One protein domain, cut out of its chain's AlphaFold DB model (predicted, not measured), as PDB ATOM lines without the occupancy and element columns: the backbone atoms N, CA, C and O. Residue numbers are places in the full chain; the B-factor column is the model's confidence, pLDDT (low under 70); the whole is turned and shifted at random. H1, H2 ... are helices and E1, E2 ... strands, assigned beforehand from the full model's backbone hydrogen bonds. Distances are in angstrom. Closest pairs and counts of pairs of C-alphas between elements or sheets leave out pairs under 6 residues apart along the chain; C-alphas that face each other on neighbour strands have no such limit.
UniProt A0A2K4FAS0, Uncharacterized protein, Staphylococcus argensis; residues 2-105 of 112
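What this domain is: This is residues 2 to 105 of the 112 residues of an uncharacterized protein of Staphylococcus argensis (UniProt A0A2K4FAS0). A strongly twisted sheet of four strands makes one side of this domain, and the long first helix H1 packs over E1 and E2, slantwise to the strands, between the sheet and the two helices H3 and H4. The short helix H2 packs on E3, and the loop between E1 and E2 reaches out to Asp 31, one of the two farthest points. The printed part has 104 residues, with four named helices and four named strands in the order H1 E1 E2 E3 E4 H2 H3 H4; the sheet runs E1 - E2 - E3 - E4, antiparallel throughout, and the class is mixed, helices and strands. The whole is compact, with a radius of gyration of the C-alphas of 13.3 A and spans of 41 by 32 by 24 A.

Where its parts are: Start with the sheet: E1 is residues 19 to 26, 20.1 A long; E2 is residues 37 to 44, 21.3 A; E3 is residues 47 to 55, 23.3 A; and E4 is residues 67 to 69. Find C-alpha 47 at (-9.220, 9.435, -35.449), where E3 begins. H1, residues 2 to 15, begins at C-alpha 2 (-11.213, 34.031, -32.012) and is 20.1 A long. Then come H2, residues 71 to 76, H3, residues 85 to 91, and H4, residues 97 to 105, 12.3 A long and ending at C-alpha 105 (-20.593, 23.703, -42.004).

How they stand to each other: Look first at the meander E1 E2 E3 E4, each strand the antiparallel neighbour of the one before, each such pair a hairpin. N 23 and O 41 are 2.9 A apart between E1 and E2, N 40 and O 52 are 2.8 A apart between E2 and E3, and N 53 and O 68 are 2.8 A apart between E3 and E4, each within hydrogen-bond range. H1 is on the sheet over E1 and E2, at a height over the sheet of 8.6 A; the C-alphas of Arg 13 and Val 19 are the closest of H1 and E1, 6.1 A apart. H2 is on the sheet too, its closest C-alphas to E3 being Leu 73 and His 50, 5.6 A apart. Farther out, H4 touches H1, closest at the C-alphas of Leu 101 and Leu 10, 5.3 A, at a steep tilt of 44 degrees, the same way. H3 touches H1, closest at the C-alphas of Val 85 and Tyr 11, 5.7 A, at a steep tilt of 56 degrees. H3 and H4 also touch, closest at the C-alphas of Val 89 and Ala 100, 5.8 A. Every O i to N i+4 pair is within hydrogen-bond range in H1, H3 and H4; in H2 it is 0 of 2, with 2 of 3 O i to N i+3 pairs within range.

The domain as a whole: The C-alphas of Asp 31 and His 93 are the two farthest apart, 41.2 A. The printed part has no cut, and the link from E3 to E4, 11 residues, is long. Look for low confidence at residues 27 to 35 and residue 58, under 70; the mean pLDDT of the printed part is 86.4.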
ATOM      1  N   GLU A   2     -10.047  34.646 -31.351       76.25
ATOM      2  CA  GLU A   2     -11.213  34.031 -32.012       76.25
ATOM      3  C   GLU A   2     -11.096  33.986 -33.546       76.25
ATOM      4  O   GLU A   2     -11.111  32.901 -34.118       76.25
ATOM      5  N   GLU A   3     -10.791  35.118 -34.187       82.38
ATOM      6  CA  GLU A   3     -10.596  35.185 -35.648       82.38
ATOM      7  C   GLU A   3      -9.494  34.230 -36.157       82.38
ATOM      8  O   GLU A   3      -9.607  33.630 -37.221       82.38
ATOM      9  N   GLN A   4      -8.420  34.028 -35.384       85.50
ATOM     10  CA  GLN A   4      -7.342  33.102 -35.762       85.50
ATOM     11  C   GLN A   4      -7.828  31.649 -35.761       85.50
ATOM     12  O   GLN A   4      -7.456  30.876 -36.640       85.50
ATOM     13  N   HIS A   5      -8.676  31.277 -34.798       88.88
ATOM     14  CA  HIS A   5      -9.259  29.939 -34.750       88.88
ATOM     15  C   HIS A   5     -10.201  29.704 -35.930       88.88
ATOM     16  O   HIS A   5     -10.097  28.667 -36.577       88.88
ATOM     17  N   GLU A   6     -11.054  30.673 -36.269       92.94
ATOM     18  CA  GLU A   6     -11.954  30.558 -37.423       92.94
ATOM     19  C   GLU A   6     -11.178  30.403 -38.734       92.94
ATOM     20  O   GLU A   6     -11.510  29.548 -39.552       92.94
ATOM     21  N   ARG A   7     -10.096  31.171 -38.920       94.06
ATOM     22  CA  ARG A   7      -9.237  31.074 -40.113       94.06
ATOM     23  C   ARG A   7      -8.578  29.696 -40.232       94.06
ATOM     24  O   ARG A   7      -8.529  29.127 -41.321       94.06
ATOM     25  N   ILE A   8      -8.102  29.138 -39.118       92.69
ATOM     26  CA  ILE A   8      -7.503  27.794 -39.068       92.69
ATOM     27  C   ILE A   8      -8.558  26.706 -39.293       92.69
ATOM     28  O   ILE A   8      -8.299  25.735 -40.009       92.69
ATOM     29  N   GLU A   9      -9.749  26.859 -38.715       94.44
ATOM     30  CA  GLU A   9     -10.864  25.938 -38.922       94.44
ATOM     31  C   GLU A   9     -11.316  25.944 -40.388       94.44
ATOM     32  O   GLU A   9     -11.405  24.872 -40.989       94.44
ATOM     33  N   LEU A  10     -11.518  27.126 -40.979       95.69
ATOM     34  CA  LEU A  10     -11.876  27.300 -42.387       95.69
ATOM     35  C   LEU A  10     -10.849  26.625 -43.297       95.69
ATOM     36  O   LEU A  10     -11.207  25.770 -44.108       95.69
ATOM     37  N   TYR A  11      -9.564  26.942 -43.104       95.62
ATOM     38  CA  TYR A  11      -8.470  26.317 -43.842       95.62
ATOM     39  C   TYR A  11      -8.520  24.789 -43.748       95.62
ATOM     40  O   TYR A  11      -8.372  24.102 -44.759       95.62
ATOM     41  N   THR A  12      -8.738  24.247 -42.547       94.38
ATOM     42  CA  THR A  12      -8.688  22.800 -42.323       94.38
ATOM     43  C   THR A  12      -9.900  22.091 -42.928       94.38
ATOM     44  O   THR A  12      -9.737  21.102 -43.638       94.38
ATOM     45  N   ARG A  13     -11.118  22.597 -42.702       94.19
ATOM     46  CA  ARG A  13     -12.352  21.984 -43.222       94.19
ATOM     47  C   ARG A  13     -12.468  22.082 -44.743       94.19
ATOM     48  O   ARG A  13     -13.017  21.175 -45.364       94.19
ATOM     49  N   TYR A  14     -11.941  23.151 -45.340       94.94
ATOM     50  CA  TYR A  14     -11.905  23.293 -46.791       94.94
ATOM     51  C   TYR A  14     -10.902  22.318 -47.418       94.94
ATOM     52  O   TYR A  14     -11.238  21.543 -48.313       94.94
ATOM     53  N   ASN A  15      -9.662  22.320 -46.918       95.19
ATOM     54  CA  ASN A  15      -8.567  21.593 -47.553       95.19
ATOM     55  C   ASN A  15      -8.539  20.091 -47.251       95.19
ATOM     56  O   ASN A  15      -7.887  19.352 -47.992       95.19
ATOM     57  N   TYR A  16      -9.216  19.623 -46.201       93.31
ATOM     58  CA  TYR A  16      -9.216  18.216 -45.801       93.31
ATOM     59  C   TYR A  16     -10.635  17.635 -45.747       93.31
ATOM     60  O   TYR A  16     -11.604  18.295 -45.382       93.31
ATOM     61  N   GLN A  17     -10.769  16.374 -46.151       91.44
ATOM     62  CA  GLN A  17     -12.026  15.626 -46.126       91.44
ATOM     63  C   GLN A  17     -12.223  14.925 -44.777       91.44
ATOM     64  O   GLN A  17     -11.250  14.619 -44.088       91.44
ATOM     65  N   HIS A  18     -13.483  14.640 -44.426       89.19
ATOM     66  CA  HIS A  18     -13.868  13.893 -43.217       89.19
ATOM     67  C   HIS A  18     -13.319  14.476 -41.906       89.19
ATOM     68  O   HIS A  18     -12.991  13.734 -40.981       89.19
ATOM     69  N   VAL A  19     -13.183  15.804 -41.838       90.06
ATOM     70  CA  VAL A  19     -12.792  16.510 -40.614       90.06
ATOM     71  C   VAL A  19     -13.996  16.573 -39.679       90.06
ATOM     72  O   VAL A  19     -14.918  17.362 -39.898       90.06
ATOM     73  N   ASP A  20     -13.966  15.763 -38.625       88.50
ATOM     74  CA  ASP A  20     -15.033  15.718 -37.624       88.50
ATOM     75  C   ASP A  20     -14.899  16.900 -36.655       88.50
ATOM     76  O   ASP A  20     -15.853  17.632 -36.391       88.50
ATOM     77  N   ASP A  21     -13.686  17.095 -36.131       90.19
ATOM     78  CA  ASP A  21     -13.420  17.985 -35.003       90.19
ATOM     79  C   ASP A  21     -11.967  18.492 -34.995       90.19
ATOM     80  O   ASP A  21     -11.075  17.907 -35.621       90.19
ATOM     81  N   LEU A  22     -11.724  19.586 -34.275       91.12
ATOM     82  CA  LEU A  22     -10.430  20.253 -34.156       91.12
ATOM     83  C   LEU A  22     -10.148  20.589 -32.689       91.12
ATOM     84  O   LEU A  22     -10.934  21.258 -32.031       91.12
ATOM     85  N   ASP A  23      -8.978  20.190 -32.194       90.00
ATOM     86  CA  ASP A  23      -8.486  20.559 -30.861       90.00
ATOM     87  C   ASP A  23      -7.238  21.434 -31.026       90.00
ATOM     88  O   ASP A  23      -6.142  20.952 -31.328       90.00
ATOM     89  N   MET A  24      -7.424  22.748 -30.884       88.44
ATOM     90  CA  MET A  24      -6.376  23.756 -31.047       88.44
ATOM     91  C   MET A  24      -5.673  24.008 -29.717       88.44
ATOM     92  O   MET A  24      -6.275  24.495 -28.761       88.44
ATOM     93  N   LYS A  25      -4.375  23.703 -29.652       81.50
ATOM     94  CA  LYS A  25      -3.558  23.913 -28.454       81.50
ATOM     95  C   LYS A  25      -2.351  24.767 -28.785       81.50
ATOM     96  O   LYS A  25      -1.625  24.500 -29.741       81.50
ATOM     97  N   LEU A  26      -2.106  25.780 -27.953       72.19
ATOM     98  CA  LEU A  26      -0.850  26.526 -27.990       72.19
ATOM     99  C   LEU A  26       0.299  25.535 -27.802       72.19
ATOM    100  O   LEU A  26       0.393  24.854 -26.776       72.19
ATOM    101  N   GLY A  27       1.129  25.415 -28.838       63.66
ATOM    102  CA  GLY A  27       2.327  24.599 -28.788       63.66
ATOM    103  C   GLY A  27       3.279  25.184 -27.751       63.66
ATOM    104  O   GLY A  27       3.317  26.395 -27.527       63.66
ATOM    105  N   LYS A  28       4.058  24.325 -27.088       56.34
ATOM    106  CA  LYS A  28       5.139  24.818 -26.231       56.34
ATOM    107  C   LYS A  28       6.113  25.591 -27.115       56.34
ATOM    108  O   LYS A  28       6.646  25.011 -28.058       56.34
ATOM    109  N   LEU A  29       6.365  26.855 -26.777       54.22
ATOM    110  CA  LEU A  29       7.510  27.601 -27.291       54.22
ATOM    111  C   LEU A  29       8.747  26.736 -27.023       54.22
ATOM    112  O   LEU A  29       9.141  26.555 -25.874       54.22
ATOM    113  N   ARG A  30       9.320  26.111 -28.054       49.91
ATOM    114  CA  ARG A  30      10.657  25.538 -27.913       49.91
ATOM    115  C   ARG A  30      11.601  26.727 -27.888       49.91
ATOM    116  O   ARG A  30      11.712  27.415 -28.901       49.91
ATOM    117  N   ASP A  31      12.232  26.953 -26.737       49.38
ATOM    118  CA  ASP A  31      13.300  27.928 -26.500       49.38
ATOM    119  C   ASP A  31      14.354  27.870 -27.620       49.38
ATOM    120  O   ASP A  31      15.304  27.090 -27.548       49.38
ATOM    121  N   ARG A  32      14.104  28.616 -28.707       47.69
ATOM    122  CA  ARG A  32      14.952  28.922 -29.879       47.69
ATOM    123  C   ARG A  32      14.155  29.436 -31.085       47.69
ATOM    124  O   ARG A  32      14.773  30.008 -31.976       47.69
ATOM    125  N   GLN A  33      12.830  29.269 -31.130       53.31
ATOM    126  CA  GLN A  33      11.976  29.941 -32.118       53.31
ATOM    127  C   GLN A  33      11.284  31.143 -31.472       53.31
ATOM    128  O   GLN A  33      10.480  30.994 -30.558       53.31
ATOM    129  N   THR A  34      11.584  32.343 -31.964       58.12
ATOM    130  CA  THR A  34      10.877  33.591 -31.626       58.12
ATOM    131  C   THR A  34       9.450  33.638 -32.187       58.12
ATOM    132  O   THR A  34       8.720  34.587 -31.922       58.12
ATOM    133  N   THR A  35       9.043  32.627 -32.957       62.47
ATOM    134  CA  THR A  35       7.738  32.558 -33.615       62.47
ATOM    135  C   THR A  35       6.811  31.621 -32.838       62.47
ATOM    136  O   THR A  35       7.119  30.432 -32.724       62.47
ATOM    137  N   PRO A  36       5.686  32.111 -32.291       71.38
ATOM    138  CA  PRO A  36       4.708  31.253 -31.636       71.38
ATOM    139  C   PRO A  36       4.124  30.238 -32.629       71.38
ATOM    140  O   PRO A  36       3.765  30.579 -33.752       71.38
ATOM    141  N   SER A  37       4.008  28.979 -32.210       75.00
ATOM    142  CA  SER A  37       3.388  27.909 -32.997       75.00
ATOM    143  C   SER A  37       2.132  27.387 -32.302       75.00
ATOM    144  O   SER A  37       2.139  27.137 -31.094       75.00
ATOM    145  N   LEU A  38       1.067  27.169 -33.066       83.50
ATOM    146  CA  LEU A  38      -0.146  26.492 -32.621       83.50
ATOM    147  C   LEU A  38      -0.147  25.070 -33.184       83.50
ATOM    148  O   LEU A  38      -0.073  24.886 -34.397       83.50
ATOM    149  N   THR A  39      -0.266  24.070 -32.316       86.00
ATOM    150  CA  THR A  39      -0.500  22.696 -32.762       86.00
ATOM    151  C   THR A  39      -2.003  22.450 -32.771       86.00
ATOM    152  O   THR A  39      -2.673  22.494 -31.737       86.00
ATOM    153  N   VAL A  40      -2.539  22.171 -33.951       88.75
ATOM    154  CA  VAL A  40      -3.944  21.846 -34.178       88.75
ATOM    155  C   VAL A  40      -4.043  20.340 -34.333       88.75
ATOM    156  O   VAL A  40      -3.579  19.777 -35.324       88.75
ATOM    157  N   LYS A  41      -4.645  19.658 -33.364       90.69
ATOM    158  CA  LYS A  41      -5.031  18.262 -33.556       90.69
ATOM    159  C   LYS A  41      -6.275  18.230 -34.426       90.69
ATOM    160  O   LYS A  41      -7.242  18.932 -34.150       90.69
ATOM    161  N   VAL A  42      -6.241  17.400 -35.456       89.38
ATOM    162  CA  VAL A  42      -7.342  17.247 -36.402       89.38
ATOM    163  C   VAL A  42      -7.926  15.858 -36.207       89.38
ATOM    164  O   VAL A  42      -7.215  14.857 -36.340       89.38
ATOM    165  N   ARG A  43      -9.213  15.785 -35.870       91.31
ATOM    166  CA  ARG A  43      -9.950  14.528 -35.888       91.31
ATOM    167  C   ARG A  43     -10.430  14.292 -37.305       91.31
ATOM    168  O   ARG A  43     -11.249  15.052 -37.813       91.31
ATOM    169  N   VAL A  44      -9.894  13.255 -37.935       88.25
ATOM    170  CA  VAL A  44     -10.312  12.844 -39.277       88.25
ATOM    171  C   VAL A  44     -10.805  11.416 -39.227       88.25
ATOM    172  O   VAL A  44     -10.095  10.544 -38.712       88.25
ATOM    173  N   ASN A  45     -12.009  11.183 -39.747       88.19
ATOM    174  CA  ASN A  45     -12.663   9.878 -39.767       88.19
ATOM    175  C   ASN A  45     -12.567   9.160 -38.406       88.19
ATOM    176  O   ASN A  45     -12.027   8.058 -38.272       88.19
ATOM    177  N   HIS A  46     -13.033   9.847 -37.368       86.56
ATOM    178  CA  HIS A  46     -13.066   9.417 -35.976       86.56
ATOM    179  C   HIS A  46     -11.692   9.221 -35.311       86.56
ATOM    180  O   HIS A  46     -11.633   8.737 -34.177       86.56
ATOM    181  N   SER A  47     -10.587   9.642 -35.942       88.88
ATOM    182  CA  SER A  47      -9.220   9.435 -35.449       88.88
ATOM    183  C   SER A  47      -8.472  10.731 -35.117       88.88
ATOM    184  O   SER A  47      -8.280  11.586 -35.973       88.88
ATOM    185  N   TRP A  48      -7.937  10.832 -33.893       90.00
ATOM    186  CA  TRP A  48      -7.106  11.956 -33.413       90.00
ATOM    187  C   TRP A  48      -5.602  11.807 -33.713       90.00
ATOM    188  O   TRP A  48      -4.754  12.373 -33.024       90.00
ATOM    189  N   LYS A  49      -5.238  10.995 -34.709       89.12
ATOM    190  CA  LYS A  49      -3.832  10.723 -35.060       89.12
ATOM    191  C   LYS A  49      -3.211  11.792 -35.965       89.12
ATOM    192  O   LYS A  49      -2.032  11.686 -36.297       89.12
ATOM    193  N   HIS A  50      -3.989  12.792 -36.370       90.69
ATOM    194  CA  HIS A  50      -3.583  13.809 -37.327       90.69
ATOM    195  C   HIS A  50      -3.370  15.155 -36.641       90.69
ATOM    196  O   HIS A  50      -4.058  15.500 -35.679       90.69
ATOM    197  N   TYR A  51      -2.409  15.921 -37.145       90.62
ATOM    198  CA  TYR A  51      -2.157  17.275 -36.672       90.62
ATOM    199  C   TYR A  51      -1.690  18.196 -37.801       90.62
ATOM    200  O   TYR A  51      -1.151  17.729 -38.817       90.62
ATOM    201  N   LEU A  52      -1.893  19.491 -37.571       90.25
ATOM    202  CA  LEU A  52      -1.275  20.611 -38.265       90.25
ATOM    203  C   LEU A  52      -0.441  21.396 -37.250       90.25
ATOM    204  O   LEU A  52      -0.948  21.774 -36.197       90.25
ATOM    205  N   ASP A  53       0.813  21.669 -37.573       88.81
ATOM    206  CA  ASP A  53       1.611  22.683 -36.899       88.81
ATOM    207  C   ASP A  53       1.505  23.980 -37.697       88.81
ATOM    208  O   ASP A  53       1.909  24.069 -38.859       88.81
ATOM    209  N   VAL A  54       0.894  24.977 -37.067       87.44
ATOM    210  CA  VAL A  54       0.630  26.291 -37.637       87.44
ATOM    211  C   VAL A  54       1.607  27.278 -37.022       87.44
ATOM    212  O   VAL A  54       1.576  27.528 -35.816       87.44
ATOM    213  N   HIS A  55       2.473  27.865 -37.842       84.00
ATOM    214  CA  HIS A  55       3.341  28.943 -37.380       84.00
ATOM    215  C   HIS A  55       2.571  30.261 -37.421       84.00
ATOM    216  O   HIS A  55       2.106  30.687 -38.479       84.00
ATOM    217  N   LEU A  56       2.433  30.895 -36.257       77.62
ATOM    218  CA  LEU A  56       1.741  32.163 -36.103       77.62
ATOM    219  C   LEU A  56       2.750  33.307 -36.074       77.62
ATOM    220  O   LEU A  56       3.724  33.317 -35.328       77.62
ATOM    221  N   THR A  57       2.470  34.315 -36.874       73.75
ATOM    222  CA  THR A  57       3.122  35.623 -36.851       73.75
ATOM    223  C   THR A  57       2.356  36.546 -35.908       73.75
ATOM    224  O   THR A  57       1.128  36.557 -35.955       73.75
ATOM    225  N   GLN A  58       3.047  37.328 -35.071       67.00
ATOM    226  CA  GLN A  58       2.382  38.229 -34.113       67.00
ATOM    227  C   GLN A  58       1.519  39.301 -34.798       67.00
ATOM    228  O   GLN A  58       0.460  39.639 -34.275       67.00
ATOM    229  N   ASP A  59       1.934  39.774 -35.973       74.75
ATOM    230  CA  ASP A  59       1.332  40.945 -36.622       74.75
ATOM    231  C   ASP A  59       0.442  40.616 -37.827       74.75
ATOM    232  O   ASP A  59      -0.202  41.510 -38.375       74.75
ATOM    233  N   THR A  60       0.386  39.350 -38.257       78.62
ATOM    234  CA  THR A  60      -0.402  38.950 -39.432       78.62
ATOM    235  C   THR A  60      -1.395  37.824 -39.126       78.62
ATOM    236  O   THR A  60      -1.023  36.832 -38.487       78.62
ATOM    237  N   PRO A  61      -2.660  37.953 -39.582       86.56
ATOM    238  CA  PRO A  61      -3.638  36.874 -39.548       86.56
ATOM    239  C   PRO A  61      -3.126  35.608 -40.234       86.56
ATOM    240  O   PRO A  61      -2.440  35.683 -41.251       86.56
ATOM    241  N   PHE A  62      -3.487  34.438 -39.705       89.06
ATOM    242  CA  PHE A  62      -3.166  33.165 -40.341       89.06
ATOM    243  C   PHE A  62      -3.758  33.089 -41.756       89.06
ATOM    244  O   PHE A  62      -4.958  33.270 -41.945       89.06
ATOM    245  N   ASP A  63      -2.933  32.789 -42.755       88.81
ATOM    246  CA  ASP A  63      -3.341  32.736 -44.162       88.81
ATOM    247  C   ASP A  63      -3.253  31.331 -44.780       88.81
ATOM    248  O   ASP A  63      -3.682  31.136 -45.912       88.81
ATOM    249  N   GLY A  64      -2.729  30.336 -44.059       88.69
ATOM    250  CA  GLY A  64      -2.547  28.974 -44.571       88.69
ATOM    251  C   GLY A  64      -1.194  28.687 -45.225       88.69
ATOM    252  O   GLY A  64      -0.935  27.535 -45.558       88.69
ATOM    253  N   LYS A  65      -0.295  29.671 -45.380       88.00
ATOM    254  CA  LYS A  65       1.007  29.441 -46.046       88.00
ATOM    255  C   LYS A  65       2.039  28.762 -45.151       88.00
ATOM    256  O   LYS A  65       2.897  28.032 -45.639       88.00
ATOM    257  N   SER A  66       1.960  28.997 -43.844       86.06
ATOM    258  CA  SER A  66       2.938  28.502 -42.866       86.06
ATOM    259  C   SER A  66       2.381  27.335 -42.052       86.06
ATOM    260  O   SER A  66       2.304  27.395 -40.823       86.06
ATOM    261  N   VAL A  67       1.977  26.274 -42.756       88.94
ATOM    262  CA  VAL A  67       1.390  25.062 -42.170       88.94
ATOM    263  C   VAL A  67       2.248  23.850 -42.491       88.94
ATOM    264  O   VAL A  67       2.617  23.618 -43.641       88.94
ATOM    265  N   GLN A  68       2.519  23.036 -41.478       88.94
ATOM    266  CA  GLN A  68       3.072  21.699 -41.650       88.94
ATOM    267  C   GLN A  68       2.050  20.671 -41.182       88.94
ATOM    268  O   GLN A  68       1.516  20.772 -40.085       88.94
ATOM    269  N   SER A  69       1.761  19.671 -42.007       90.50
ATOM    270  CA  SER A  69       0.845  18.587 -41.652       90.50
ATOM    271  C   SER A  69       1.588  17.298 -41.342       90.50
ATOM    272  O   SER A  69       2.610  16.980 -41.950       90.50
ATOM    273  N   SER A  70       1.018  16.494 -40.444       90.12
ATOM    274  CA  SER A  70       1.449  15.104 -40.281       90.12
ATOM    275  C   SER A  70       1.339  14.334 -41.617       90.12
ATOM    276  O   SER A  70       0.334  14.494 -42.318       90.12
ATOM    277  N   PRO A  71       2.278  13.430 -41.968       89.44
ATOM    278  CA  PRO A  71       2.218  12.682 -43.232       89.44
ATOM    279  C   PRO A  71       0.930  11.865 -43.410       89.44
ATOM    280  O   PRO A  71       0.433  11.691 -44.520       89.44
ATOM    281  N   ALA A  72       0.358  11.379 -42.305       88.06
ATOM    282  CA  ALA A  72      -0.896  10.631 -42.316       88.06
ATOM    283  C   ALA A  72      -2.102  11.493 -42.731       88.06
ATOM    284  O   ALA A  72      -3.094  10.947 -43.208       88.06
ATOM    285  N   LEU A  73      -2.027  12.817 -42.553       90.00
ATOM    286  CA  LEU A  73      -3.087  13.751 -42.927       90.00
ATOM    287  C   LEU A  73      -3.102  14.054 -44.437       90.00
ATOM    288  O   LEU A  73      -4.153  14.388 -44.970       90.00
ATOM    289  N   HIS A  74      -1.987  13.863 -45.155       91.25
ATOM    290  CA  HIS A  74      -1.913  14.119 -46.605       91.25
ATOM    291  C   HIS A  74      -2.918  13.283 -47.409       91.25
ATOM    292  O   HIS A  74      -3.443  13.741 -48.415       91.25
ATOM    293  N   LYS A  75      -3.239  12.072 -46.936       91.00
ATOM    294  CA  LYS A  75      -4.218  11.179 -47.582       91.00
ATOM    295  C   LYS A  75      -5.641  11.736 -47.598       91.00
ATOM    296  O   LYS A  75      -6.457  11.265 -48.375       91.00
ATOM    297  N   TRP A  76      -5.923  12.698 -46.728       92.75
ATOM    298  CA  TRP A  76      -7.231  13.319 -46.579       92.75
ATOM    299  C   TRP A  76      -7.305  14.686 -47.259       92.75
ATOM    300  O   TRP A  76      -8.312  15.372 -47.118       92.75
ATOM    301  N   GLN A  77      -6.253  15.112 -47.968       94.25
ATOM    302  CA  GLN A  77      -6.276  16.361 -48.725       94.25
ATOM    303  C   GLN A  77      -7.333  16.284 -49.826       94.25
ATOM    304  O   GLN A  77      -7.318  15.385 -50.665       94.25
ATOM    305  N   ARG A  78      -8.251  17.251 -49.818       90.94
ATOM    306  CA  ARG A  78      -9.327  17.385 -50.803       90.94
ATOM    307  C   ARG A  78      -8.798  17.853 -52.160       90.94
ATOM    308  O   ARG A  78      -9.355  17.495 -53.193       90.94
ATOM    309  N   HIS A  79      -7.736  18.655 -52.151       88.56
ATOM    310  CA  HIS A  79      -7.198  19.328 -53.329       88.56
ATOM    311  C   HIS A  79      -5.733  18.954 -53.559       88.56
ATOM    312  O   HIS A  79      -4.984  18.718 -52.612       88.56
ATOM    313  N   SER A  80      -5.306  18.951 -54.825       86.19
ATOM    314  CA  SER A  80      -3.900  18.734 -55.208       86.19
ATOM    315  C   SER A  80      -2.971  19.842 -54.700       86.19
ATOM    316  O   SER A  80      -1.786  19.606 -54.473       86.19
ATOM    317  N   ARG A  81      -3.522  21.045 -54.505       91.75
ATOM    318  CA  ARG A  81      -2.875  22.194 -53.879       91.75
ATOM    319  C   ARG A  81      -3.764  22.708 -52.756       91.75
ATOM    320  O   ARG A  81      -4.958  22.890 -52.966       91.75
ATOM    321  N   LEU A  82      -3.164  22.980 -51.600       92.62
ATOM    322  CA  LEU A  82      -3.870  23.609 -50.486       92.62
ATOM    323  C   LEU A  82      -4.131  25.081 -50.810       92.62
ATOM    324  O   LEU A  82      -3.223  25.796 -51.251       92.62
ATOM    325  N   ALA A  83      -5.374  25.505 -50.615       94.75
ATOM    326  CA  ALA A  83      -5.798  26.884 -50.783       94.75
ATOM    327  C   ALA A  83      -5.509  27.686 -49.509       94.75
ATOM    328  O   ALA A  83      -5.675  27.180 -48.391       94.75
ATOM    329  N   THR A  84      -5.075  28.932 -49.681       95.69
ATOM    330  CA  THR A  84      -4.955  29.902 -48.587       95.69
ATOM    331  C   THR A  84      -6.336  30.326 -48.094       95.69
ATOM    332  O   THR A  84      -7.339  30.147 -48.781       95.69
ATOM    333  N   VAL A  85      -6.405  30.921 -46.904       95.25
ATOM    334  CA  VAL A  85      -7.672  31.418 -46.342       95.25
ATOM    335  C   VAL A  85      -8.357  32.408 -47.287       95.25
ATOM    336  O   VAL A  85      -9.563  32.313 -47.497       95.25
ATOM    337  N   ASP A  86      -7.597  33.315 -47.894       93.94
ATOM    338  CA  ASP A  86      -8.163  34.332 -48.781       93.94
ATOM    339  C   ASP A  86      -8.638  33.713 -50.111       93.94
ATOM    340  O   ASP A  86      -9.730  34.037 -50.573       93.94
ATOM    341  N   GLU A  87      -7.893  32.744 -50.668       96.25
ATOM    342  CA  GLU A  87      -8.331  31.968 -51.843       96.25
ATOM    343  C   GLU A  87      -9.633  31.202 -51.562       96.25
ATOM    344  O   GLU A  87     -10.495  31.102 -52.437       96.25
ATOM    345  N   ILE A  88      -9.793  30.664 -50.349       96.25
ATOM    346  CA  ILE A  88     -11.008  29.954 -49.935       96.25
ATOM    347  C   ILE A  88     -12.198  30.913 -49.892       96.25
ATOM    348  O   ILE A  88     -13.233  30.615 -50.485       96.25
ATOM    349  N   VAL A  89     -12.052  32.060 -49.221       96.00
ATOM    350  CA  VAL A  89     -13.122  33.068 -49.115       96.00
ATOM    351  C   VAL A  89     -13.549  33.546 -50.505       96.00
ATOM    352  O   VAL A  89     -14.746  33.623 -50.779       96.00
ATOM    353  N   GLU A  90     -12.589  33.796 -51.399       96.19
ATOM    354  CA  GLU A  90     -12.859  34.185 -52.785       96.19
ATOM    355  C   GLU A  90     -13.583  33.076 -53.563       96.19
ATOM    356  O   GLU A  90     -14.607  33.336 -54.194       96.19
ATOM    357  N   THR A  91     -13.104  31.831 -53.466       94.88
ATOM    358  CA  THR A  91     -13.689  30.675 -54.170       94.88
ATOM    359  C   THR A  91     -15.116  30.383 -53.711       94.88
ATOM    360  O   THR A  91     -15.960  29.988 -54.512       94.88
ATOM    361  N   MET A  92     -15.399  30.579 -52.424       94.31
ATOM    362  CA  MET A  92     -16.734  30.404 -51.852       94.31
ATOM    363  C   MET A  92     -17.647  31.617 -52.072       94.31
ATOM    364  O   MET A  92     -18.801  31.593 -51.655       94.31
ATOM    365  N   HIS A  93     -17.147  32.690 -52.697       95.00
ATOM    366  CA  HIS A  93     -17.850  33.969 -52.821       95.00
ATOM    367  C   HIS A  93     -18.383  34.493 -51.475       95.00
ATOM    368  O   HIS A  93     -19.441  35.127 -51.402       95.00
ATOM    369  N   ALA A  94     -17.649  34.213 -50.398       94.31
ATOM    370  CA  ALA A  94     -18.041  34.557 -49.046       94.31
ATOM    371  C   ALA A  94     -17.663  36.004 -48.715       94.31
ATOM    372  O   ALA A  94     -16.675  36.551 -49.207       94.31
ATOM    373  N   LYS A  95     -18.450  36.640 -47.844       93.06
ATOM    374  CA  LYS A  95     -18.202  38.038 -47.436       93.06
ATOM    375  C   LYS A  95     -17.133  38.165 -46.352       93.06
ATOM    376  O   LYS A  95     -16.591  39.249 -46.147       93.06
ATOM    377  N   SER A  96     -16.876  37.084 -45.624       93.69
ATOM    378  CA  SER A  96     -15.917  37.016 -44.526       93.69
ATOM    379  C   SER A  96     -15.497  35.567 -44.270       93.69
ATOM    380  O   SER A  96     -16.089  34.628 -44.802       93.69
ATOM    381  N   VAL A  97     -14.486  35.384 -43.417       94.69
ATOM    382  CA  VAL A  97     -14.042  34.061 -42.948       94.69
ATOM    383  C   VAL A  97     -15.173  33.321 -42.234       94.69
ATOM    384  O   VAL A  97     -15.411  32.154 -42.529       94.69
ATOM    385  N   THR A  98     -15.891  33.998 -41.335       94.62
ATOM    386  CA  THR A  98     -17.031  33.420 -40.610       94.62
ATOM    387  C   THR A  98     -18.135  32.980 -41.572       94.62
ATOM    388  O   THR A  98     -18.648  31.874 -41.447       94.62
ATOM    389  N   ASP A  99     -18.450  33.794 -42.586       94.50
ATOM    390  CA  ASP A  99     -19.449  33.453 -43.606       94.50
ATOM    391  C   ASP A  99     -19.029  32.219 -44.424       94.50
ATOM    392  O   ASP A  99     -19.821  31.292 -44.591       94.50
ATOM    393  N   ALA A 100     -17.764  32.147 -44.854       95.56
ATOM    394  CA  ALA A 100     -17.223  30.979 -45.551       95.56
ATOM    395  C   ALA A 100     -17.278  29.713 -44.676       95.56
ATOM    396  O   ALA A 100     -17.642  28.630 -45.137       95.56
ATOM    397  N   LEU A 101     -16.941  29.850 -43.391       93.88
ATOM    398  CA  LEU A 101     -16.947  28.746 -42.440       93.88
ATOM    399  C   LEU A 101     -18.364  28.221 -42.177       93.88
ATOM    400  O   LEU A 101     -18.575  27.007 -42.155       93.88
ATOM    401  N   ASP A 102     -19.338  29.115 -42.023       93.31
ATOM    402  CA  ASP A 102     -20.746  28.754 -41.864       93.31
ATOM    403  C   ASP A 102     -21.302  28.066 -43.113       93.31
ATOM    404  O   ASP A 102     -22.056  27.096 -42.996       93.31
ATOM    405  N   GLN A 103     -20.916  28.523 -44.307       93.44
ATOM    406  CA  GLN A 103     -21.271  27.859 -45.561       93.44
ATOM    407  C   GLN A 103     -20.713  26.424 -45.612       93.44
ATOM    408  O   GLN A 103     -21.484  25.494 -45.843       93.44
ATOM    409  N   LEU A 104     -19.430  26.208 -45.285       90.44
ATOM    410  CA  LEU A 104     -18.841  24.858 -45.231       90.44
ATOM    411  C   LEU A 104     -19.538  23.943 -44.221       90.44
ATOM    412  O   LEU A 104     -19.742  22.757 -44.490       90.44
ATOM    413  N   LYS A 105     -19.887  24.470 -43.042       88.06
ATOM    414  CA  LYS A 105     -20.593  23.703 -42.004       88.06
ATOM    415  C   LYS A 105     -21.983  23.277 -42.481       88.06
ATOM    416  O   LYS A 105     -22.387  22.149 -42.213       88.06
TER     417      LYS A 105